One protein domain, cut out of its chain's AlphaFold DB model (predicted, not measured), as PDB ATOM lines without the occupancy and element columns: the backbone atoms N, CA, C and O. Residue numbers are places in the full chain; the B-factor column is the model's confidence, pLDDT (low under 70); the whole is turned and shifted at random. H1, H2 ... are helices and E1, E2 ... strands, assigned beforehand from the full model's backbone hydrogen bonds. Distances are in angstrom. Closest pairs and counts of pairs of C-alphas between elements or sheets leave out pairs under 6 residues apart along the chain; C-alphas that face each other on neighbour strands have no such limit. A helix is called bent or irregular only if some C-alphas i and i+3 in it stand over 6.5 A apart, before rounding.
ATOM      1  N   TYR A   2      -8.151  23.575  80.983       78.44
ATOM      2  CA  TYR A   2      -8.408  24.732  81.830       78.44
ATOM      3  C   TYR A   2      -7.127  25.446  82.260       78.44
ATOM      4  O   TYR A   2      -6.046  24.846  82.267       78.44
ATOM      5  N   SER A   3      -7.262  26.694  82.695       81.50
ATOM      6  CA  SER A   3      -6.224  27.403  83.442       81.50
ATOM      7  C   SER A   3      -5.868  26.617  84.710       81.50
ATOM      8  O   SER A   3      -6.738  26.303  85.527       81.50
ATOM      9  N   GLN A   4      -4.580  26.295  84.876       77.38
ATOM     10  CA  GLN A   4      -4.080  25.485  85.999       77.38
ATOM     11  C   GLN A   4      -4.325  26.174  87.352       77.38
ATOM     12  O   GLN A   4      -4.734  25.535  88.322       77.38
ATOM     13  N   ASP A   5      -4.145  27.494  87.381       87.44
ATOM     14  CA  ASP A   5      -4.351  28.365  88.534       87.44
ATOM     15  C   ASP A   5      -5.182  29.584  88.105       87.44
ATOM     16  O   ASP A   5      -4.685  30.501  87.446       87.44
ATOM     17  N   LEU A   6      -6.470  29.576  88.454       90.12
ATOM     18  CA  LEU A   6      -7.365  30.708  88.215       90.12
ATOM     19  C   LEU A   6      -7.183  31.832  89.240       90.12
ATOM     20  O   LEU A   6      -7.409  32.979  88.872       90.12
ATOM     21  N   VAL A   7      -6.735  31.549  90.470       91.88
ATOM     22  CA  VAL A   7      -6.528  32.589  91.495       91.88
ATOM     23  C   VAL A   7      -5.507  33.605  90.988       91.88
ATOM     24  O   VAL A   7      -5.767  34.805  90.984       91.88
ATOM     25  N   ASN A   8      -4.394  33.115  90.442       92.31
ATOM     26  CA  ASN A   8      -3.389  33.959  89.809       92.31
ATOM     27  C   ASN A   8      -3.844  34.513  88.448       92.31
ATOM     28  O   ASN A   8      -3.748  35.715  88.206       92.31
ATOM     29  N   THR A   9      -4.343  33.670  87.534       92.69
ATOM     30  CA  THR A   9      -4.501  34.078  86.121       92.69
ATOM     31  C   THR A   9      -5.801  34.812  85.776       92.69
ATOM     32  O   THR A   9      -5.860  35.439  84.710       92.69
ATOM     33  N   ALA A  10      -6.827  34.793  86.631       92.38
ATOM     34  CA  ALA A  10      -8.145  35.365  86.331       92.38
ATOM     35  C   ALA A  10      -8.128  36.874  86.018       92.38
ATOM     36  O   ALA A  10      -8.820  37.325  85.107       92.38
ATOM     37  N   ALA A  11      -7.282  37.672  86.680       93.44
ATOM     38  CA  ALA A  11      -7.209  39.118  86.423       93.44
ATOM     39  C   ALA A  11      -6.747  39.478  84.992       93.44
ATOM     40  O   ALA A  11      -6.987  40.591  84.511       93.44
ATOM     41  N   SER A  12      -6.136  38.534  84.269       92.25
ATOM     42  CA  SER A  12      -5.787  38.702  82.855       92.25
ATOM     43  C   SER A  12      -6.992  38.627  81.910       92.25
ATOM     44  O   SER A  12      -6.875  38.991  80.741       92.25
ATOM     45  N   TRP A  13      -8.162  38.191  82.388       90.75
ATOM     46  CA  TRP A  13      -9.393  38.121  81.595       90.75
ATOM     47  C   TRP A  13      -9.888  39.531  81.246       90.75
ATOM     48  O   TRP A  13     -10.235  39.804  80.099       90.75
ATOM     49  N   ALA A  14      -9.793  40.463  82.200       88.25
ATOM     50  CA  ALA A  14     -10.114  41.878  82.007       88.25
ATOM     51  C   ALA A  14      -9.167  42.617  81.038       88.25
ATOM     52  O   ALA A  14      -9.425  43.758  80.683       88.25
ATOM     53  N   HIS A  15      -8.084  41.977  80.591       80.31
ATOM     54  CA  HIS A  15      -7.142  42.533  79.617       80.31
ATOM     55  C   HIS A  15      -7.288  41.895  78.221       80.31
ATOM     56  O   HIS A  15      -6.550  42.254  77.307       80.31
ATOM     57  N   ARG A  16      -8.225  40.944  78.047       68.69
ATOM     58  CA  ARG A  16      -8.469  40.231  76.777       68.69
ATOM     59  C   ARG A  16      -9.709  40.679  76.003       68.69
ATOM     60  O   ARG A  16      -9.775  40.390  74.814       68.69
ATOM     61  N   SER A  17     -10.675  41.346  76.639       61.91
ATOM     62  CA  SER A  17     -11.863  41.855  75.935       61.91
ATOM     63  C   SER A  17     -11.530  43.139  75.178       61.91
ATOM     64  O   SER A  17     -10.951  44.066  75.748       61.91
ATOM     65  N   HIS A  18     -11.935  43.210  73.910       58.69
ATOM     66  CA  HIS A  18     -11.897  44.446  73.121       58.69
ATOM     67  C   HIS A  18     -13.240  45.209  73.166       58.69
ATOM     68  O   HIS A  18     -13.471  46.106  72.354       58.69
ATOM     69  N   GLY A  19     -14.125  44.874  74.114       58.16
ATOM     70  CA  GLY A  19     -15.446  45.477  74.285       58.16
ATOM     71  C   GLY A  19     -15.834  45.726  75.748       58.16
ATOM     72  O   GLY A  19     -15.014  45.684  76.662       58.16
ATOM     73  N   HIS A  20     -17.124  45.986  75.979       62.06
ATOM     74  CA  HIS A  20     -17.699  46.281  77.303       62.06
ATOM     75  C   HIS A  20     -17.893  45.028  78.193       62.06
ATOM     76  O   HIS A  20     -18.895  44.920  78.897       62.06
ATOM     77  N   GLY A  21     -16.967  44.065  78.141       79.81
ATOM     78  CA  GLY A  21     -16.954  42.895  79.027       79.81
ATOM     79  C   GLY A  21     -16.482  43.239  80.444       79.81
ATOM     80  O   GLY A  21     -16.577  44.388  80.880       79.81
ATOM     81  N   LEU A  22     -15.903  42.260  81.152       88.12
ATOM     82  CA  LEU A  22     -15.349  42.425  82.510       88.12
ATOM     83  C   LEU A  22     -14.551  43.733  82.691       88.12
ATOM     84  O   LEU A  22     -14.777  44.451  83.663       88.12
ATOM     85  N   ALA A  23     -13.694  44.066  81.722       87.56
ATOM     86  CA  ALA A  23     -12.853  45.263  81.693       87.56
ATOM     87  C   ALA A  23     -13.619  46.588  81.871       87.56
ATOM     88  O   ALA A  23     -13.131  47.496  82.537       87.56
ATOM     89  N   GLY A  24     -14.809  46.693  81.270       86.25
ATOM     90  CA  GLY A  24     -15.658  47.887  81.291       86.25
ATOM     91  C   GLY A  24     -16.735  47.868  82.378       86.25
ATOM     92  O   GLY A  24     -17.618  48.727  82.371       86.25
ATOM     93  N   SER A  25     -16.712  46.883  83.280       89.62
ATOM     94  CA  SER A  25     -17.677  46.790  84.376       89.62
ATOM     95  C   SER A  25     -17.362  47.778  85.501       89.62
ATOM     96  O   SER A  25     -16.203  48.069  85.796       89.62
ATOM     97  N   LYS A  26     -18.411  48.265  86.177       90.00
ATOM     98  CA  LYS A  26     -18.278  49.159  87.340       90.00
ATOM     99  C   LYS A  26     -17.450  48.518  88.455       90.00
ATOM    100  O   LYS A  26     -16.595  49.175  89.040       90.00
ATOM    101  N   GLU A  27     -17.647  47.223  88.687       90.44
ATOM    102  CA  GLU A  27     -16.941  46.494  89.740       90.44
ATOM    103  C   GLU A  27     -15.465  46.278  89.399       90.44
ATOM    104  O   GLU A  27     -14.614  46.372  90.284       90.44
ATOM    105  N   TRP A  28     -15.123  46.101  88.117       92.81
ATOM    106  CA  TRP A  28     -13.723  46.072  87.703       92.81
ATOM    107  C   TRP A  28     -13.056  47.453  87.765       92.81
ATOM    108  O   TRP A  28     -11.934  47.536  88.253       92.81
ATOM    109  N   GLU A  29     -13.735  48.547  87.397       91.94
ATOM    110  CA  GLU A  29     -13.207  49.915  87.599       91.94
ATOM    111  C   GLU A  29     -13.059  50.256  89.099       91.94
ATOM    112  O   GLU A  29     -12.198  51.052  89.462       91.94
ATOM    113  N   ARG A  30     -13.812  49.618  90.010       93.19
ATOM    114  CA  ARG A  30     -13.541  49.703  91.460       93.19
ATOM    115  C   ARG A  30     -12.294  48.915  91.877       93.19
ATOM    116  O   ARG A  30     -11.593  49.353  92.788       93.19
ATOM    117  N   ILE A  31     -12.020  47.761  91.264       94.38
ATOM    118  CA  ILE A  31     -10.869  46.892  91.584       94.38
ATOM    119  C   ILE A  31      -9.565  47.434  90.983       94.38
ATOM    120  O   ILE A  31      -8.556  47.538  91.680       94.38
ATOM    121  N   ALA A  32      -9.572  47.772  89.697       93.06
ATOM    122  CA  ALA A  32      -8.423  48.208  88.911       93.06
ATOM    123  C   ALA A  32      -8.784  49.463  88.086       93.06
ATOM    124  O   ALA A  32      -8.865  49.382  86.859       93.06
ATOM    125  N   PRO A  33      -9.028  50.614  88.747       88.44
ATOM    126  CA  PRO A  33      -9.476  51.838  88.088       88.44
ATOM    127  C   PRO A  33      -8.541  52.269  86.956       88.44
ATOM    128  O   PRO A  33      -7.390  52.653  87.192       88.44
ATOM    129  N   SER A  34      -9.056  52.245  85.726       84.56
ATOM    130  CA  SER A  34      -8.365  52.674  84.504       84.56
ATOM    131  C   SER A  34      -7.930  54.140  84.584       84.56
ATOM    132  O   SER A  34      -6.836  54.500  84.141       84.56
ATOM    133  N   SER A  35      -8.749  54.951  85.251       84.12
ATOM    134  CA  SER A  35      -8.503  56.344  85.628       84.12
ATOM    135  C   SER A  35      -7.238  56.548  86.480       84.12
ATOM    136  O   SER A  35      -6.496  57.505  86.257       84.12
ATOM    137  N   LEU A  36      -6.956  55.639  87.420       82.75
ATOM    138  CA  LEU A  36      -5.813  55.720  88.347       82.75
ATOM    139  C   LEU A  36      -4.635  54.810  87.955       82.75
ATOM    140  O   LEU A  36      -3.575  54.883  88.576       82.75
ATOM    141  N   LYS A  37      -4.813  53.942  86.948       87.06
ATOM    142  CA  LYS A  37      -3.847  52.916  86.499       87.06
ATOM    143  C   LYS A  37      -3.369  51.972  87.616       87.06
ATOM    144  O   LYS A  37      -2.263  51.436  87.550       87.06
ATOM    145  N   LEU A  38      -4.191  51.758  88.647       88.06
ATOM    146  CA  LEU A  38      -3.846  50.888  89.773       88.06
ATOM    147  C   LEU A  38      -4.005  49.411  89.375       88.06
ATOM    148  O   LEU A  38      -5.112  49.005  89.016       88.06
ATOM    149  N   PRO A  39      -2.956  48.571  89.474       91.31
ATOM    150  CA  PRO A  39      -3.083  47.149  89.178       91.31
ATOM    151  C   PRO A  39      -3.977  46.461  90.227       91.31
ATOM    152  O   PRO A  39      -3.900  46.821  91.411       91.31
ATOM    153  N   PRO A  40      -4.804  45.469  89.840       94.56
ATOM    154  CA  PRO A  40      -5.615  44.691  90.772       94.56
ATOM    155  C   PRO A  40      -4.735  44.043  91.847       94.56
ATOM    156  O   PRO A  40      -3.596  43.649  91.592       94.56
ATOM    157  N   ARG A  41      -5.263  43.936  93.066       95.06
ATOM    158  CA  ARG A  41      -4.587  43.314  94.211       95.06
ATOM    159  C   ARG A  41      -5.591  42.516  95.025       95.06
ATOM    160  O   ARG A  41      -6.712  42.976  95.211       95.06
ATOM    161  N   TYR A  42      -5.177  41.359  95.531       96.38
ATOM    162  CA  TYR A  42      -5.937  40.620  96.538       96.38
ATOM    163  C   TYR A  42      -6.116  41.457  97.814       96.38
ATOM    164  O   TYR A  42      -5.300  42.343  98.101       96.38
ATOM    165  N   SER A  43      -7.139  41.154  98.611       95.56
ATOM    166  CA  SER A  43      -7.213  41.660  99.983       95.56
ATOM    167  C   SER A  43      -6.132  41.028 100.876       95.56
ATOM    168  O   SER A  43      -5.603  39.952 100.588       95.56
ATOM    169  N   GLU A  44      -5.781  41.694 101.980       94.56
ATOM    170  CA  GLU A  44      -4.842  41.117 102.956       94.56
ATOM    171  C   GLU A  44      -5.476  39.933 103.710       94.56
ATOM    172  O   GLU A  44      -4.786  38.963 104.018       94.56
ATOM    173  N   ALA A  45      -6.795  39.970 103.942       93.81
ATOM    174  CA  ALA A  45      -7.545  38.880 104.564       93.81
ATOM    175  C   ALA A  45      -7.605  37.642 103.657       93.81
ATOM    176  O   ALA A  45      -7.405  36.523 104.119       93.81
ATOM    177  N   TYR A  46      -7.816  37.830 102.352       94.44
ATOM    178  CA  TYR A  46      -7.786  36.759 101.358       94.44
ATOM    179  C   TYR A  46      -6.399  36.133 101.238       94.44
ATOM    180  O   TYR A  46      -6.283  34.917 101.333       94.44
ATOM    181  N   LYS A  47      -5.330  36.942 101.134       94.31
ATOM    182  CA  LYS A  47      -3.959  36.400 101.136       94.31
ATOM    183  C   LYS A  47      -3.668  35.587 102.397       94.31
ATOM    184  O   LYS A  47      -3.113  34.506 102.281       94.31
ATOM    185  N   LYS A  48      -4.096  36.063 103.574       94.06
ATOM    186  CA  LYS A  48      -3.930  35.334 104.841       94.06
ATOM    187  C   LYS A  48      -4.705  34.008 104.874       94.06
ATOM    188  O   LYS A  48      -4.160  33.024 105.355       94.06
ATOM    189  N   ARG A  49      -5.951  33.974 104.386       92.00
ATOM    190  CA  ARG A  49      -6.787  32.755 104.348       92.00
ATOM    191  C   ARG A  49      -6.319  31.732 103.307       92.00
ATOM    192  O   ARG A  49      -6.494  30.540 103.502       92.00
ATOM    193  N   MET A  50      -5.692  32.195 102.228       89.69
ATOM    194  CA  MET A  50      -5.189  31.366 101.123       89.69
ATOM    195  C   MET A  50      -3.685  31.027 101.239       89.69
ATOM    196  O   MET A  50      -3.106  30.537 100.272       89.69
ATOM    197  N   ASP A  51      -3.049  31.357 102.373       91.50
ATOM    198  CA  ASP A  51      -1.591  31.312 102.629       91.50
ATOM    199  C   ASP A  51      -0.720  31.864 101.474       91.50
ATOM    200  O   ASP A  51       0.338  31.344 101.112       91.50
ATOM    201  N   LEU A  52      -1.193  32.943 100.843       91.62
ATOM    202  CA  LEU A  52      -0.489  33.593  99.743       91.62
ATOM    203  C   LEU A  52       0.597  34.534 100.287       91.62
ATOM    204  O   LEU A  52       0.306  35.358 101.163       91.62
ATOM    205  N   PRO A  53       1.818  34.523  99.711       91.50
ATOM    206  CA  PRO A  53       2.875  35.460 100.075       91.50
ATOM    207  C   PRO A  53       2.406  36.919 100.080       91.50
ATOM    208  O   PRO A  53       1.600  37.339  99.251       91.50
ATOM    209  N   SER A  54       2.965  37.746 100.966       87.31
ATOM    210  CA  SER A  54       2.594  39.168 101.082       87.31
ATOM    211  C   SER A  54       2.725  39.941  99.759       87.31
ATOM    212  O   SER A  54       1.897  40.814  99.471       87.31
ATOM    213  N   HIS A  55       3.715  39.565  98.942       88.88
ATOM    214  CA  HIS A  55       4.005  40.082  97.602       88.88
ATOM    215  C   HIS A  55       3.208  39.406  96.467       88.88
ATOM    216  O   HIS A  55       3.355  39.801  95.313       88.88
ATOM    217  N   ALA A  56       2.367  38.405  96.750       91.56
ATOM    218  CA  ALA A  56       1.532  37.761  95.741       91.56
ATOM    219  C   ALA A  56       0.552  38.777  95.140       91.56
ATOM    220  O   ALA A  56      -0.180  39.473  95.854       91.56
ATOM    221  N   HIS A  57       0.557  38.888  93.815       91.19
ATOM    222  CA  HIS A  57      -0.265  39.818  93.046       91.19
ATOM    223  C   HIS A  57      -0.948  39.047  91.903       91.19
ATOM    224  O   HIS A  57      -0.317  38.164  91.325       91.19
ATOM    225  N   PRO A  58      -2.216  39.347  91.576       93.62
ATOM    226  CA  PRO A  58      -2.930  38.670  90.500       93.62
ATOM    227  C   PRO A  58      -2.348  39.048  89.132       93.62
ATOM    228  O   PRO A  58      -2.103  40.223  88.842       93.62
ATOM    229  N   TYR A  59      -2.134  38.057  88.271       91.44
ATOM    230  CA  TYR A  59      -1.518  38.250  86.966       91.44
ATOM    231  C   TYR A  59      -2.484  38.899  85.964       91.44
ATOM    232  O   TYR A  59      -3.514  38.336  85.593       91.44
ATOM    233  N   THR A  60      -2.115  40.087  85.480       87.19
ATOM    234  CA  THR A  60      -2.926  40.921  84.574       87.19
ATOM    235  C   THR A  60      -2.685  40.686  83.086       87.19
ATOM    236  O   THR A  60      -3.513  41.085  82.278       87.19
ATOM    237  N   GLY A  61      -1.575  40.072  82.677       77.50
ATOM    238  CA  GLY A  61      -1.215  39.986  81.253       77.50
ATOM    239  C   GLY A  61      -0.444  41.179  80.679       77.50
ATOM    240  O   GLY A  61      -0.032  41.106  79.527       77.50
ATOM    241  N   LEU A  62      -0.208  42.246  81.455       63.31
ATOM    242  CA  LEU A  62       0.584  43.414  81.020       63.31
ATOM    243  C   LEU A  62       2.083  43.333  81.372       63.31
ATOM    244  O   LEU A  62       2.853  44.200  80.970       63.31
ATOM    245  N   GLY A  63       2.499  42.304  82.112       50.56
ATOM    246  CA  GLY A  63       3.907  41.951  82.323       50.56
ATOM    247  C   GLY A  63       4.297  40.691  81.539       50.56
ATOM    248  O   GLY A  63       3.412  40.013  81.006       50.56
ATOM    249  N   PRO A  64       5.593  40.328  81.485       34.97
ATOM    250  CA  PRO A  64       6.005  39.028  80.965       34.97
ATOM    251  C   PRO A  64       5.287  37.917  81.739       34.97
ATOM    252  O   PRO A  64       5.255  37.918  82.970       34.97
ATOM    253  N   ALA A  65       4.671  36.988  81.011       37.09
ATOM    254  CA  ALA A  65       3.823  35.974  81.616       37.09
ATOM    255  C   ALA A  65       4.607  35.043  82.561       37.09
ATOM    256  O   ALA A  65       5.696  34.593  82.185       37.09
ATOM    257  N   GLN A 163      35.422  11.925  79.018       60.91
ATOM    258  CA  GLN A 163      34.224  11.879  78.180       60.91
ATOM    259  C   GLN A 163      33.042  11.332  78.985       60.91
ATOM    260  O   GLN A 163      33.139  10.276  79.612       60.91
ATOM    261  N   PHE A 164      31.903  12.032  78.924       60.81
ATOM    262  CA  PHE A 164      30.630  11.508  79.414       60.81
ATOM    263  C   PHE A 164      30.366  10.123  78.817       60.81
ATOM    264  O   PHE A 164      30.654   9.886  77.638       60.81
ATOM    265  N   SER A 165      29.784   9.226  79.617       65.62
ATOM    266  CA  SER A 165      29.494   7.859  79.183       65.62
ATOM    267  C   SER A 165      28.781   7.861  77.826       65.62
ATOM    268  O   SER A 165      27.896   8.678  77.561       65.62
ATOM    269  N   THR A 166      29.193   6.958  76.933       66.31
ATOM    270  CA  THR A 166      28.699   6.894  75.550       66.31
ATOM    271  C   THR A 166      27.168   6.971  75.398       66.31
ATOM    272  O   THR A 166      26.734   7.700  74.502       66.31
ATOM    273  N   PRO A 167      26.320   6.347  76.252       65.06
ATOM    274  CA  PRO A 167      24.872   6.572  76.195       65.06
ATOM    275  C   PRO A 167      24.442   8.012  76.528       65.06
ATOM    276  O   PRO A 167      23.543   8.528  75.868       65.06
ATOM    277  N   LEU A 168      25.071   8.694  77.494       71.44
ATOM    278  CA  LEU A 168      24.710  10.074  77.851       71.44
ATOM    279  C   LEU A 168      25.048  11.048  76.713       71.44
ATOM    280  O   LEU A 168      24.213  11.869  76.334       71.44
ATOM    281  N   THR A 169      26.230  10.898  76.111       74.38
ATOM    282  CA  THR A 169      26.660  11.690  74.945       74.38
ATOM    283  C   THR A 169      25.701  11.513  73.759       74.38
ATOM    284  O   THR A 169      25.353  12.485  73.085       74.38
ATOM    285  N   HIS A 170      25.201  10.291  73.531       75.00
ATOM    286  CA  HIS A 170      24.170  10.030  72.522       75.00
ATOM    287  C   HIS A 170      22.832  10.711  72.859       75.00
ATOM    288  O   HIS A 170      22.207  11.301  71.974       75.00
ATOM    289  N   THR A 171      22.389  10.682  74.119       79.00
ATOM    290  CA  THR A 171      21.160  11.366  74.561       79.00
ATOM    291  C   THR A 171      21.254  12.880  74.371       79.00
ATOM    292  O   THR A 171      20.358  13.461  73.767       79.00
ATOM    293  N   ILE A 172      22.351  13.517  74.794       82.06
ATOM    294  CA  ILE A 172      22.560  14.969  74.639       82.06
ATOM    295  C   ILE A 172      22.547  15.372  73.153       82.06
ATOM    296  O   ILE A 172      21.864  16.322  72.777       82.06
ATOM    297  N   SER A 173      23.230  14.611  72.292       83.38
ATOM    298  CA  SER A 173      23.284  14.863  70.842       83.38
ATOM    299  C   SER A 173      21.935  14.647  70.137       83.38
ATOM    300  O   SER A 173      21.577  15.377  69.211       83.38
ATOM    301  N   SER A 174      21.139  13.669  70.586       85.38
ATOM    302  CA  SER A 174      19.839  13.346  69.975       85.38
ATOM    303  C   SER A 174      18.649  14.127  70.552       85.38
ATOM    304  O   SER A 174      17.607  14.199  69.893       85.38
ATOM    305  N   TRP A 175      18.784  14.763  71.722       87.88
ATOM    306  CA  TRP A 175      17.702  15.503  72.386       87.88
ATOM    307  C   TRP A 175      17.073  16.622  71.529       87.88
ATOM    308  O   TRP A 175      15.841  16.656  71.456       87.88
ATOM    309  N   PRO A 176      17.828  17.476  70.799       88.19
ATOM    310  CA  PRO A 176      17.231  18.490  69.925       88.19
ATOM    311  C   PRO A 176      16.363  17.877  68.817       88.19
ATOM    312  O   PRO A 176      15.276  18.376  68.525       88.19
ATOM    313  N   SER A 177      16.799  16.752  68.243       86.06
ATOM    314  CA  SER A 177      16.051  16.006  67.223       86.06
ATOM    315  C   SER A 177      14.793  15.356  67.805       86.06
ATOM    316  O   SER A 177      13.724  15.430  67.197       86.06
ATOM    317  N   HIS A 178      14.884  14.779  69.007       85.38
ATOM    318  CA  HIS A 178      13.729  14.214  69.707       85.38
ATOM    319  C   HIS A 178      12.693  15.292  70.068       85.38
ATOM    320  O   HIS A 178      11.496  15.076  69.882       85.38
ATOM    321  N   ASN A 179      13.138  16.477  70.496       87.38
ATOM    322  CA  ASN A 179      12.281  17.635  70.757       87.38
ATOM    323  C   ASN A 179      11.638  18.175  69.459       87.38
ATOM    324  O   ASN A 179      10.431  18.423  69.400       87.38
ATOM    325  N   ALA A 180      12.399  18.257  68.362       87.12
ATOM    326  CA  ALA A 180      11.861  18.604  67.046       87.12
ATOM    327  C   ALA A 180      10.790  17.604  66.566       87.12
ATOM    328  O   ALA A 180       9.809  18.004  65.941       87.12
ATOM    329  N   ASP A 181      10.927  16.312  66.868       87.25
ATOM    330  CA  ASP A 181       9.922  15.302  66.521       87.25
ATOM    331  C   ASP A 181       8.739  15.252  67.500       87.25
ATOM    332  O   ASP A 181       7.611  15.021  67.062       87.25
ATOM    333  N   LEU A 182       8.938  15.541  68.791       87.81
ATOM    334  CA  LEU A 182       7.850  15.769  69.751       87.81
ATOM    335  C   LEU A 182       6.997  16.971  69.343       87.81
ATOM    336  O   LEU A 182       5.781  16.846  69.233       87.81
ATOM    337  N   THR A 183       7.612  18.110  69.025       85.62
ATOM    338  CA  THR A 183       6.883  19.311  68.584       85.62
ATOM    339  C   THR A 183       6.197  19.118  67.227       85.62
ATOM    340  O   THR A 183       5.092  19.627  67.041       85.62
ATOM    341  N   LYS A 184       6.757  18.325  66.298       89.56
ATOM    342  CA  LYS A 184       6.044  17.881  65.077       89.56
ATOM    343  C   LYS A 184       4.848  16.979  65.400       89.56
ATOM    344  O   LYS A 184       3.785  17.173  64.811       89.56
ATOM    345  N   LYS A 185       4.993  16.011  66.316       87.06
ATOM    346  CA  LYS A 185       3.894  15.133  66.765       87.06
ATOM    347  C   LYS A 185       2.779  15.952  67.419       87.06
ATOM    348  O   LYS A 185       1.636  15.813  67.001       87.06
ATOM    349  N   LEU A 186       3.117  16.862  68.332       84.31
ATOM    350  CA  LEU A 186       2.184  17.752  69.029       84.31
ATOM    351  C   LEU A 186       1.472  18.704  68.054       84.31
ATOM    352  O   LEU A 186       0.250  18.815  68.075       84.31
ATOM    353  N   LYS A 187       2.194  19.313  67.104       85.06
ATOM    354  CA  LYS A 187       1.582  20.114  66.023       85.06
ATOM    355  C   LYS A 187       0.717  19.280  65.070       85.06
ATOM    356  O   LYS A 187      -0.163  19.838  64.420       85.06
ATOM    357  N   LYS A 188       0.940  17.963  64.966       88.44
ATOM    358  CA  LYS A 188       0.081  17.050  64.198       88.44
ATOM    359  C   LYS A 188      -1.171  16.657  64.985       88.44
ATOM    360  O   LYS A 188      -2.243  16.704  64.396       88.44
ATOM    361  N   THR A 189      -1.063  16.326  66.272       79.19
ATOM    362  CA  THR A 189      -2.226  15.986  67.111       79.19
ATOM    363  C   THR A 189      -3.133  17.196  67.327       79.19
ATOM    364  O   THR A 189      -4.339  17.083  67.135       79.19
ATOM    365  N   ALA A 190      -2.570  18.381  67.576       79.50
ATOM    366  CA  ALA A 190      -3.329  19.634  67.657       79.50
ATOM    367  C   ALA A 190      -4.083  19.980  66.353       79.50
ATOM    368  O   ALA A 190      -5.110  20.643  66.399       79.50
ATOM    369  N   ARG A 191      -3.604  19.507  65.191       80.56
ATOM    370  CA  ARG A 191      -4.291  19.637  63.888       80.56
ATOM    371  C   ARG A 191      -5.320  18.537  63.601       80.56
ATOM    372  O   ARG A 191      -6.024  18.645  62.602       80.56
ATOM    373  N   THR A 192      -5.364  17.470  64.401       81.94
ATOM    374  CA  THR A 192      -6.383  16.411  64.296       81.94
ATOM    375  C   THR A 192      -7.490  16.539  65.333       81.94
ATOM    376  O   THR A 192      -8.504  15.872  65.178       81.94
ATOM    377  N   LEU A 193      -7.315  17.372  66.362       81.69
ATOM    378  CA  LEU A 193      -8.423  17.772  67.223       81.69
ATOM    379  C   LEU A 193      -9.428  18.627  66.427       81.69
ATOM    380  O   LEU A 193      -9.015  19.369  65.525       81.69
ATOM    381  N   PRO A 194     -10.723  18.596  66.788       84.38
ATOM    382  CA  PRO A 194     -11.647  19.674  66.466       84.38
ATOM    383  C   PRO A 194     -11.022  21.008  66.892       84.38
ATOM    384  O   PRO A 194     -10.456  21.112  67.979       84.38
ATOM    385  N   ALA A 195     -11.080  22.024  66.033       83.75
ATOM    386  CA  ALA A 195     -10.580  23.345  66.400       83.75
ATOM    387  C   ALA A 195     -11.455  23.963  67.506       83.75
ATOM    388  O   ALA A 195     -12.635  23.635  67.619       83.75
ATOM    389  N   PHE A 196     -10.897  24.894  68.283       84.38
ATOM    390  CA  PHE A 196     -11.681  25.755  69.169       84.38
ATOM    391  C   PHE A 196     -11.973  27.098  68.486       84.38
ATOM    392  O   PHE A 196     -11.195  27.570  67.657       84.38
ATOM    393  N   GLY A 197     -13.148  27.648  68.770       85.25
ATOM    394  CA  GLY A 197     -13.825  28.674  67.961       85.25
ATOM    395  C   GLY A 197     -15.257  28.922  68.441       85.25
ATOM    396  O   GLY A 197     -16.148  29.251  67.657       85.25
ATOM    397  N   TRP A 198     -15.459  28.683  69.736       85.06
ATOM    398  CA  TRP A 198     -16.456  29.377  70.537       85.06
ATOM    399  C   TRP A 198     -15.879  30.743  70.918       85.06
ATOM    400  O   TRP A 198     -14.674  30.964  70.772       85.06
ATOM    401  N   ASP A 199     -16.727  31.640  71.409       85.19
ATOM    402  CA  ASP A 199     -16.252  32.882  72.013       85.19
ATOM    403  C   ASP A 199     -15.432  32.586  73.286       85.19
ATOM    404  O   ASP A 199     -15.675  31.596  73.982       85.19
ATOM    405  N   THR A 200     -14.446  33.436  73.559       86.56
ATOM    406  CA  THR A 200     -13.588  33.403  74.753       86.56
ATOM    407  C   THR A 200     -13.539  34.752  75.473       86.56
ATOM    408  O   THR A 200     -12.740  34.912  76.398       86.56
ATOM    409  N   GLU A 201     -14.336  35.743  75.060       86.81
ATOM    410  CA  GLU A 201     -14.508  36.957  75.857       86.81
ATOM    411  C   GLU A 201     -15.216  36.632  77.193       86.81
ATOM    412  O   GLU A 201     -16.184  35.867  77.217       86.81
ATOM    413  N   PRO A 202     -14.747  37.187  78.329       88.12
ATOM    414  CA  PRO A 202     -15.314  36.893  79.642       88.12
ATOM    415  C   PRO A 202     -16.688  37.554  79.803       88.12
ATOM    416  O   PRO A 202     -16.799  38.780  79.918       88.12
ATOM    417  N   VAL A 203     -17.735  36.730  79.842       87.00
ATOM    418  CA  VAL A 203     -19.116  37.175  80.061       87.00
ATOM    419  C   VAL A 203     -19.364  37.382  81.555       87.00
ATOM    420  O   VAL A 203     -19.058  36.518  82.371       87.00
ATOM    421  N   LEU A 204     -19.938  38.531  81.913       89.12
ATOM    422  CA  LEU A 204     -20.344  38.835  83.284       89.12
ATOM    423  C   LEU A 204     -21.640  38.092  83.632       89.12
ATOM    424  O   LEU A 204     -22.613  38.148  82.877       89.12
ATOM    425  N   GLY A 205     -21.643  37.412  84.779       87.56
ATOM    426  CA  GLY A 205     -22.839  36.808  85.365       87.56
ATOM    427  C   GLY A 205     -23.742  37.828  86.065       87.56
ATOM    428  O   GLY A 205     -23.497  39.035  86.044       87.56
ATOM    429  N   THR A 206     -24.796  37.328  86.708       89.12
ATOM    430  CA  THR A 206     -25.586  38.099  87.676       89.12
ATOM    431  C   THR A 206     -24.817  38.288  88.982       89.12
ATOM    432  O   THR A 206     -24.041  37.424  89.374       89.12
ATOM    433  N   GLU A 207     -25.060  39.403  89.668       88.69
ATOM    434  CA  GLU A 207     -24.620  39.593  91.053       88.69
ATOM    435  C   GLU A 207     -25.390  38.631  91.973       88.69
ATOM    436  O   GLU A 207     -26.617  38.536  91.886       88.69
ATOM    437  N   GLU A 208     -24.676  37.912  92.840       90.00
ATOM    438  CA  GLU A 208     -25.251  36.991  93.822       90.00
ATOM    439  C   GLU A 208     -24.748  37.356  95.225       90.00
ATOM    440  O   GLU A 208     -23.565  37.635  95.424       90.00
ATOM    441  N   VAL A 209     -25.660  37.384  96.202       90.12
ATOM    442  CA  VAL A 209     -25.337  37.712  97.596       90.12
ATOM    443  C   VAL A 209     -24.878  36.448  98.312       90.12
ATOM    444  O   VAL A 209     -25.604  35.456  98.355       90.12
ATOM    445  N   VAL A 210     -23.683  36.505  98.893       91.19
ATOM    446  CA  VAL A 210     -23.014  35.391  99.573       91.19
ATOM    447  C   VAL A 210     -22.703  35.800 101.017       91.19
ATOM    448  O   VAL A 210     -22.397  36.960 101.283       91.19
ATOM    449  N   GLU A 211     -22.807  34.859 101.956       92.44
ATOM    450  CA  GLU A 211     -22.479  35.082 103.369       92.44
ATOM    451  C   GLU A 211     -20.966  35.283 103.567       92.44
ATOM    452  O   GLU A 211     -20.162  34.589 102.951       92.44
ATOM    453  N   SER A 249     -13.352  24.691  85.514       87.31
ATOM    454  CA  SER A 249     -12.419  25.182  86.529       87.31
ATOM    455  C   SER A 249     -12.993  26.479  87.081       87.31
ATOM    456  O   SER A 249     -13.468  27.310  86.312       87.31
ATOM    457  N   TRP A 250     -12.968  26.666  88.396       89.69
ATOM    458  CA  TRP A 250     -13.474  27.885  89.020       89.69
ATOM    459  C   TRP A 250     -12.603  28.316  90.200       89.69
ATOM    460  O   TRP A 250     -11.854  27.509  90.762       89.69
ATOM    461  N   ALA A 251     -12.669  29.603  90.535       92.00
ATOM    462  CA  ALA A 251     -12.022  30.192  91.702       92.00
ATOM    463  C   ALA A 251     -12.802  31.418  92.191       92.00
ATOM    464  O   ALA A 251     -13.215  32.263  91.395       92.00
ATOM    465  N   LEU A 252     -12.961  31.521  93.509       93.88
ATOM    466  CA  LEU A 252     -13.520  32.683  94.188       93.88
ATOM    467  C   LEU A 252     -12.363  33.566  94.678       93.88
ATOM    468  O   LEU A 252     -11.475  33.075  95.377       93.88
ATOM    469  N   ILE A 253     -12.338  34.841  94.282       95.25
ATOM    470  CA  ILE A 253     -11.218  35.760  94.536       95.25
ATOM    471  C   ILE A 253     -11.723  37.064  95.146       95.25
ATOM    472  O   ILE A 253     -12.610  37.713  94.595       95.25
ATOM    473  N   GLU A 254     -11.129  37.482  96.261       95.81
ATOM    474  CA  GLU A 254     -11.448  38.745  96.930       95.81
ATOM    475  C   GLU A 254     -10.342  39.781  96.673       95.81
ATOM    476  O   GLU A 254      -9.198  39.651  97.127       95.81
ATOM    477  N   PHE A 255     -10.685  40.830  95.930       96.44
ATOM    478  CA  PHE A 255      -9.780  41.925  95.588       96.44
ATOM    479  C   PHE A 255      -9.982  43.134  96.500       96.44
ATOM    480  O   PHE A 255     -11.093  43.407  96.947       96.44
ATOM    481  N   LYS A 256      -8.925  43.931  96.687       95.94
ATOM    482  CA  LYS A 256      -9.041  45.326  97.132       95.94
ATOM    483  C   LYS A 256      -9.775  46.144  96.074       95.94
ATOM    484  O   LYS A 256      -9.439  46.068  94.891       95.94
ATOM    485  N   SER A 257     -10.730  46.960  96.506       95.44
ATOM    486  CA  SER A 257     -11.524  47.828  95.640       95.44
ATOM    487  C   SER A 257     -11.838  49.185  96.280       95.44
ATOM    488  O   SER A 257     -11.709  49.386  97.492       95.44
ATOM    489  N   LEU A 258     -12.223  50.156  95.451       93.88
ATOM    490  CA  LEU A 258     -12.749  51.441  95.907       93.88
ATOM    491  C   LEU A 258     -14.098  51.241  96.636       93.88
ATOM    492  O   LEU A 258     -14.875  50.360  96.243       93.88
ATOM    493  N   PRO A 259     -14.421  52.052  97.661       91.31
ATOM    494  CA  PRO A 259     -15.732  52.027  98.310       91.31
ATOM    495  C   PRO A 259     -16.893  52.205  97.330       91.31
ATOM    496  O   PRO A 259     -16.784  52.964  96.374       91.31
ATOM    497  N   ILE A 260     -18.033  51.563  97.602       85.38
ATOM    498  CA  ILE A 260     -19.246  51.662  96.763       85.38
ATOM    499  C   ILE A 260     -19.697  53.131  96.617       85.38
ATOM    500  O   ILE A 260     -20.080  53.572  95.537       85.38
ATOM    501  N   SER A 261     -19.578  53.915  97.693       77.00
ATOM    502  CA  SER A 261     -19.894  55.353  97.717       77.00
ATOM    503  C   SER A 261     -18.859  56.241  97.010       77.00
ATOM    504  O   SER A 261     -19.125  57.420  96.780       77.00
ATOM    505  N   ALA A 262     -17.671  55.720  96.688       65.56
ATOM    506  CA  ALA A 262     -16.608  56.461  96.018       65.56
ATOM    507  C   ALA A 262     -16.796  56.386  94.495       65.56
ATOM    508  O   ALA A 262     -16.126  55.623  93.800       65.56
ATOM    509  N   SER A 263     -17.721  57.194  93.970       56.06
ATOM    510  CA  SER A 263     -17.915  57.347  92.525       56.06
ATOM    511  C   SER A 263     -16.596  57.724  91.840       56.06
ATOM    512  O   SER A 263     -15.982  58.715  92.233       56.06
ATOM    513  N   THR A 264     -16.203  57.019  90.777       57.28
ATOM    514  CA  THR A 264     -14.958  57.274  90.018       57.28
ATOM    515  C   THR A 264     -14.880  58.686  89.408       57.28
ATOM    516  O   THR A 264     -13.813  59.150  89.030       57.28
ATOM    517  N   SER A 265     -16.012  59.393  89.332       56.03
ATOM    518  CA  SER A 265     -16.128  60.803  88.939       56.03
ATOM    519  C   SER A 265     -15.759  61.811  90.037       56.03
ATOM    520  O   SER A 265     -15.666  63.003  89.755       56.03
ATOM    521  N   ASP A 276      -2.624  53.395  98.759       86.88
ATOM    522  CA  ASP A 276      -3.622  52.746  97.898       86.88
ATOM    523  C   ASP A 276      -5.060  53.117  98.342       86.88
ATOM    524  O   ASP A 276      -5.454  52.753  99.453       86.88
ATOM    525  N   PRO A 277      -5.864  53.830  97.521       89.75
ATOM    526  CA  PRO A 277      -7.179  54.347  97.921       89.75
ATOM    527  C   PRO A 277      -8.260  53.260  98.048       89.75
ATOM    528  O   PRO A 277      -9.405  53.552  98.398       89.75
ATOM    529  N   ARG A 278      -7.926  52.001  97.746       92.00
ATOM    530  CA  ARG A 278      -8.838  50.855  97.798       92.00
ATOM    531  C   ARG A 278      -8.966  50.320  99.226       92.00
ATOM    532  O   ARG A 278      -8.277  49.381  99.626       92.00
ATOM    533  N   THR A 279      -9.854  50.953  99.989       92.88
ATOM    534  CA  THR A 279     -10.165  50.624 101.392       92.88
ATOM    535  C   THR A 279     -11.314  49.626 101.563       92.88
ATOM    536  O   THR A 279     -11.638  49.262 102.689       92.88
ATOM    537  N   SER A 280     -11.948  49.183 100.476       94.62
ATOM    538  CA  SER A 280     -13.002  48.162 100.474       94.62
ATOM    539  C   SER A 280     -12.529  46.877  99.794       94.62
ATOM    540  O   SER A 280     -11.410  46.804  99.277       94.62
ATOM    541  N   VAL A 281     -13.385  45.857  99.797       94.62
ATOM    542  CA  VAL A 281     -13.182  44.620  99.035       94.62
ATOM    543  C   VAL A 281     -14.305  44.396  98.025       94.62
ATOM    544  O   VAL A 281     -15.419  44.897  98.189       94.62
ATOM    545  N   THR A 282     -13.997  43.648  96.967       94.38
ATOM    546  CA  THR A 282     -14.970  43.108  96.012       94.38
ATOM    547  C   THR A 282     -14.636  41.643  95.761       94.38
ATOM    548  O   THR A 282     -13.507  41.311  95.393       94.38
ATOM    549  N   LEU A 283     -15.625  40.774  95.963       94.81
ATOM    550  CA  LEU A 283     -15.546  39.339  95.718       94.81
ATOM    551  C   LEU A 283     -15.954  39.045  94.266       94.81
ATOM    552  O   LEU A 283     -16.941  39.598  93.784       94.81
ATOM    553  N   VAL A 284     -15.203  38.197  93.564       94.88
ATOM    554  CA  VAL A 284     -15.489  37.801  92.178       94.88
ATOM    555  C   VAL A 284     -15.321  36.292  92.030       94.88
ATOM    556  O   VAL A 284     -14.256  35.746  92.322       94.88
ATOM    557  N   LEU A 285     -16.369  35.622  91.552       94.44
ATOM    558  CA  LEU A 285     -16.308  34.234  91.102       94.44
ATOM    559  C   LEU A 285     -15.897  34.203  89.626       94.44
ATOM    560  O   LEU A 285     -16.552  34.813  88.782       94.44
ATOM    561  N   PHE A 286     -14.832  33.471  89.315       94.06
ATOM    562  CA  PHE A 286     -14.430  33.165  87.945       94.06
ATOM    563  C   PHE A 286     -14.749  31.707  87.636       94.06
ATOM    564  O   PHE A 286     -14.327  30.820  88.378       94.06
ATOM    565  N   GLU A 287     -15.444  31.465  86.526       92.00
ATOM    566  CA  GLU A 287     -15.742  30.132  85.999       92.00
ATOM    567  C   GLU A 287     -15.227  30.016  84.558       92.00
ATOM    568  O   GLU A 287     -15.587  30.798  83.679       92.00
ATOM    569  N   GLU A 288     -14.369  29.029  84.313       90.81
ATOM    570  CA  GLU A 288     -13.886  28.625  82.997       90.81
ATOM    571  C   GLU A 288     -14.472  27.242  82.686       90.81
ATOM    572  O   GLU A 288     -14.006  26.238  83.223       90.81
ATOM    573  N   PHE A 289     -15.493  27.168  81.829       89.44
ATOM    574  CA  PHE A 289     -16.124  25.908  81.420       89.44
ATOM    575  C   PHE A 289     -15.771  25.545  79.972       89.44
ATOM    576  O   PHE A 289     -15.618  26.419  79.118       89.44
ATOM    577  N   VAL A 290     -15.664  24.247  79.664       87.62
ATOM    578  CA  VAL A 290     -15.589  23.783  78.268       87.62
ATOM    579  C   VAL A 290     -16.987  23.335  77.823       87.62
ATOM    580  O   VAL A 290     -17.522  22.372  78.387       87.62
ATOM    581  N   PRO A 291     -17.581  23.976  76.794       88.50
ATOM    582  CA  PRO A 291     -18.933  23.672  76.336       88.50
ATOM    583  C   PRO A 291     -19.162  22.194  76.007       88.50
ATOM    584  O   PRO A 291     -18.312  21.530  75.398       88.50
ATOM    585  N   LEU A 292     -20.337  21.688  76.387       83.44
ATOM    586  CA  LEU A 292     -20.693  20.271  76.317       83.44
ATOM    587  C   LEU A 292     -20.566  19.706  74.895       83.44
ATOM    588  O   LEU A 292     -20.044  18.608  74.707       83.44
ATOM    589  N   GLU A 293     -20.966  20.456  73.869       87.81
ATOM    590  CA  GLU A 293     -20.864  20.030  72.472       87.81
ATOM    591  C   GLU A 293     -19.408  19.863  72.026       87.81
ATOM    592  O   GLU A 293     -19.134  19.029  71.161       87.81
ATOM    593  N   TYR A 294     -18.474  20.637  72.587       86.19
ATOM    594  CA  TYR A 294     -17.045  20.513  72.297       86.19
ATOM    595  C   TYR A 294     -16.402  19.380  73.109       86.19
ATOM    596  O   TYR A 294     -15.684  18.570  72.518       86.19
ATOM    597  N   ARG A 295     -16.746  19.216  74.400       84.38
ATOM    598  CA  ARG A 295     -16.367  18.020  75.188       84.38
ATOM    599  C   ARG A 295     -16.801  16.734  74.476       84.38
ATOM    600  O   ARG A 295     -15.983  15.852  74.219       84.38
ATOM    601  N   GLN A 296     -18.048  16.685  74.010       84.25
ATOM    602  CA  GLN A 296     -18.558  15.566  73.219       84.25
ATOM    603  C   GLN A 296     -17.855  15.372  71.866       84.25
ATOM    604  O   GLN A 296     -17.849  14.252  71.363       84.25
ATOM    605  N   GLN A 297     -17.327  16.419  71.222       83.62
ATOM    606  CA  GLN A 297     -16.554  16.268  69.980       83.62
ATOM    607  C   GLN A 297     -15.197  15.612  70.265       83.62
ATOM    608  O   GLN A 297     -14.867  14.621  69.618       83.62
ATOM    609  N   LEU A 298     -14.484  16.071  71.299       81.31
ATOM    610  CA  LEU A 298     -13.243  15.441  71.765       81.31
ATOM    611  C   LEU A 298     -13.457  13.958  72.122       81.31
ATOM    612  O   LEU A 298     -12.698  13.100  71.672       81.31
ATOM    613  N   ALA A 299     -14.530  13.642  72.856       80.75
ATOM    614  CA  ALA A 299     -14.877  12.272  73.243       80.75
ATOM    615  C   ALA A 299     -15.239  11.358  72.051       80.75
ATOM    616  O   ALA A 299     -14.990  10.151  72.088       80.75
ATOM    617  N   LYS A 300     -15.809  11.907  70.967       74.44
ATOM    618  CA  LYS A 300     -16.138  11.140  69.747       74.44
ATOM    619  C   LYS A 300     -14.879  10.722  68.982       74.44
ATOM    620  O   LYS A 300     -14.830   9.595  68.484       74.44
ATOM    621  N   ASP A 301     -13.858  11.576  68.946       62.81
ATOM    622  CA  ASP A 301     -12.591  11.282  68.267       62.81
ATOM    623  C   ASP A 301     -11.680  10.335  69.075       62.81
ATOM    624  O   ASP A 301     -10.944   9.541  68.483       62.81
ATOM    625  N   THR A 302     -11.759  10.335  70.413       61.88
ATOM    626  CA  THR A 302     -11.035   9.370  71.269       61.88
ATOM    627  C   THR A 302     -11.751   8.020  71.393       61.88
ATOM    628  O   THR A 302     -11.104   6.973  71.318       61.88
TER     629      THR A 302
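Overview. This is residues 2 to 65, 163 to 211, 249 to 265 and 276 to 302 of the 850 residues of an uncharacterized protein of Rhizopogon vesiculosus (UniProt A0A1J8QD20). A long two-stranded antiparallel ribbon, E1 and E2, makes the core of a small body, with the short helices H1 and H2 packed on it and H3 near E1, while most of the long bent helix H4 sticks out as a free arm, residues 165 to 171 and 173 to 191. H5 follows at the end of E2, and residues 190 to 211, with no named element, run from the arm back toward the body. The printed part has 157 residues, with five named helices and two named strands in the order H1, H2, H3, H4, E1, E2, H5; the class is mixed, helices and strands, with under half of the residues in named elements. The whole is loose, with a radius of gyration of the C-alphas of 21.7 A, and only just elongated, spanning 70 by 46 by 30 A.

Arrangement. E1, residues 249 to 257, and E2, residues 280 to 289, are antiparallel neighbours at 161 degrees. N 253 and O 284 are within hydrogen-bond range at 2.9 A, as are N 288 and O 249 at 2.8 A. H1, residues 6 to 15, comes closest to E1 at the C-alphas of Leu 6 and Ala 251, 5.8 A apart. H2, residues 26 to 31, comes closest to E1 at the C-alphas of Ile 31 and Ser 257, 4.2 A apart. H1 and H2 are close but not clearly touching, their closest C-alphas, of Ala 14 and Trp 28, 7.9 A apart. The closest C-alphas of H3, residues 44 to 49, and E1 are those of Tyr 46 and Glu 254, 6.1 A apart. H5, residues 292 to 302, follows E2 by a tight link and is apart from E1. H4, residues 166 to 189, was assigned as one helix by its hydrogen bonds but is bent, with C-alphas 173 and 176 7.1 A apart; its arms H4a, residues 166 to 173, and H4b, residues 176 to 189, stand at a steep tilt of 56 degrees. H4a and H4b are both apart from E2 and H5. Every O i to N i+4 pair is within hydrogen-bond range in H2, H3, H4a, H4b and H5; in H1 it is 1 of 6, beside 4 of 7 O i to N i+3 pairs.

Along the chain. E1 is 24.4 A long and E2 29.5 A, from C-alpha 280 at (-13.002, 48.162, 100.474). H1 begins at C-alpha 6, (-7.365, 30.708, 88.215), and is irregular, with C-alphas 8 and 11 7.3 A apart. H1 is 14.6 A long, H4a 10.7 A, H4b 19.8 A and H5 15.4 A, ending at C-alpha 302, (-11.035, 9.370, 71.269). H2 and H3 have six residues each.

Size, cuts and confidence. The two C-alphas farthest apart, of Thr 166 and Ser 261, are 72.1 A apart. Residues 66 to 162, 212 to 248 and 266 to 275 are not printed, with C-alpha gaps of 38.9 A, 22.0 A and 17.4 A. The link from H2 to H3 is long. Mean pLDDT of the printed part is 84.4; residues 16 to 20, 62 to 65, 163 to 167, 262 to 265 and 301 to 302 are under 70.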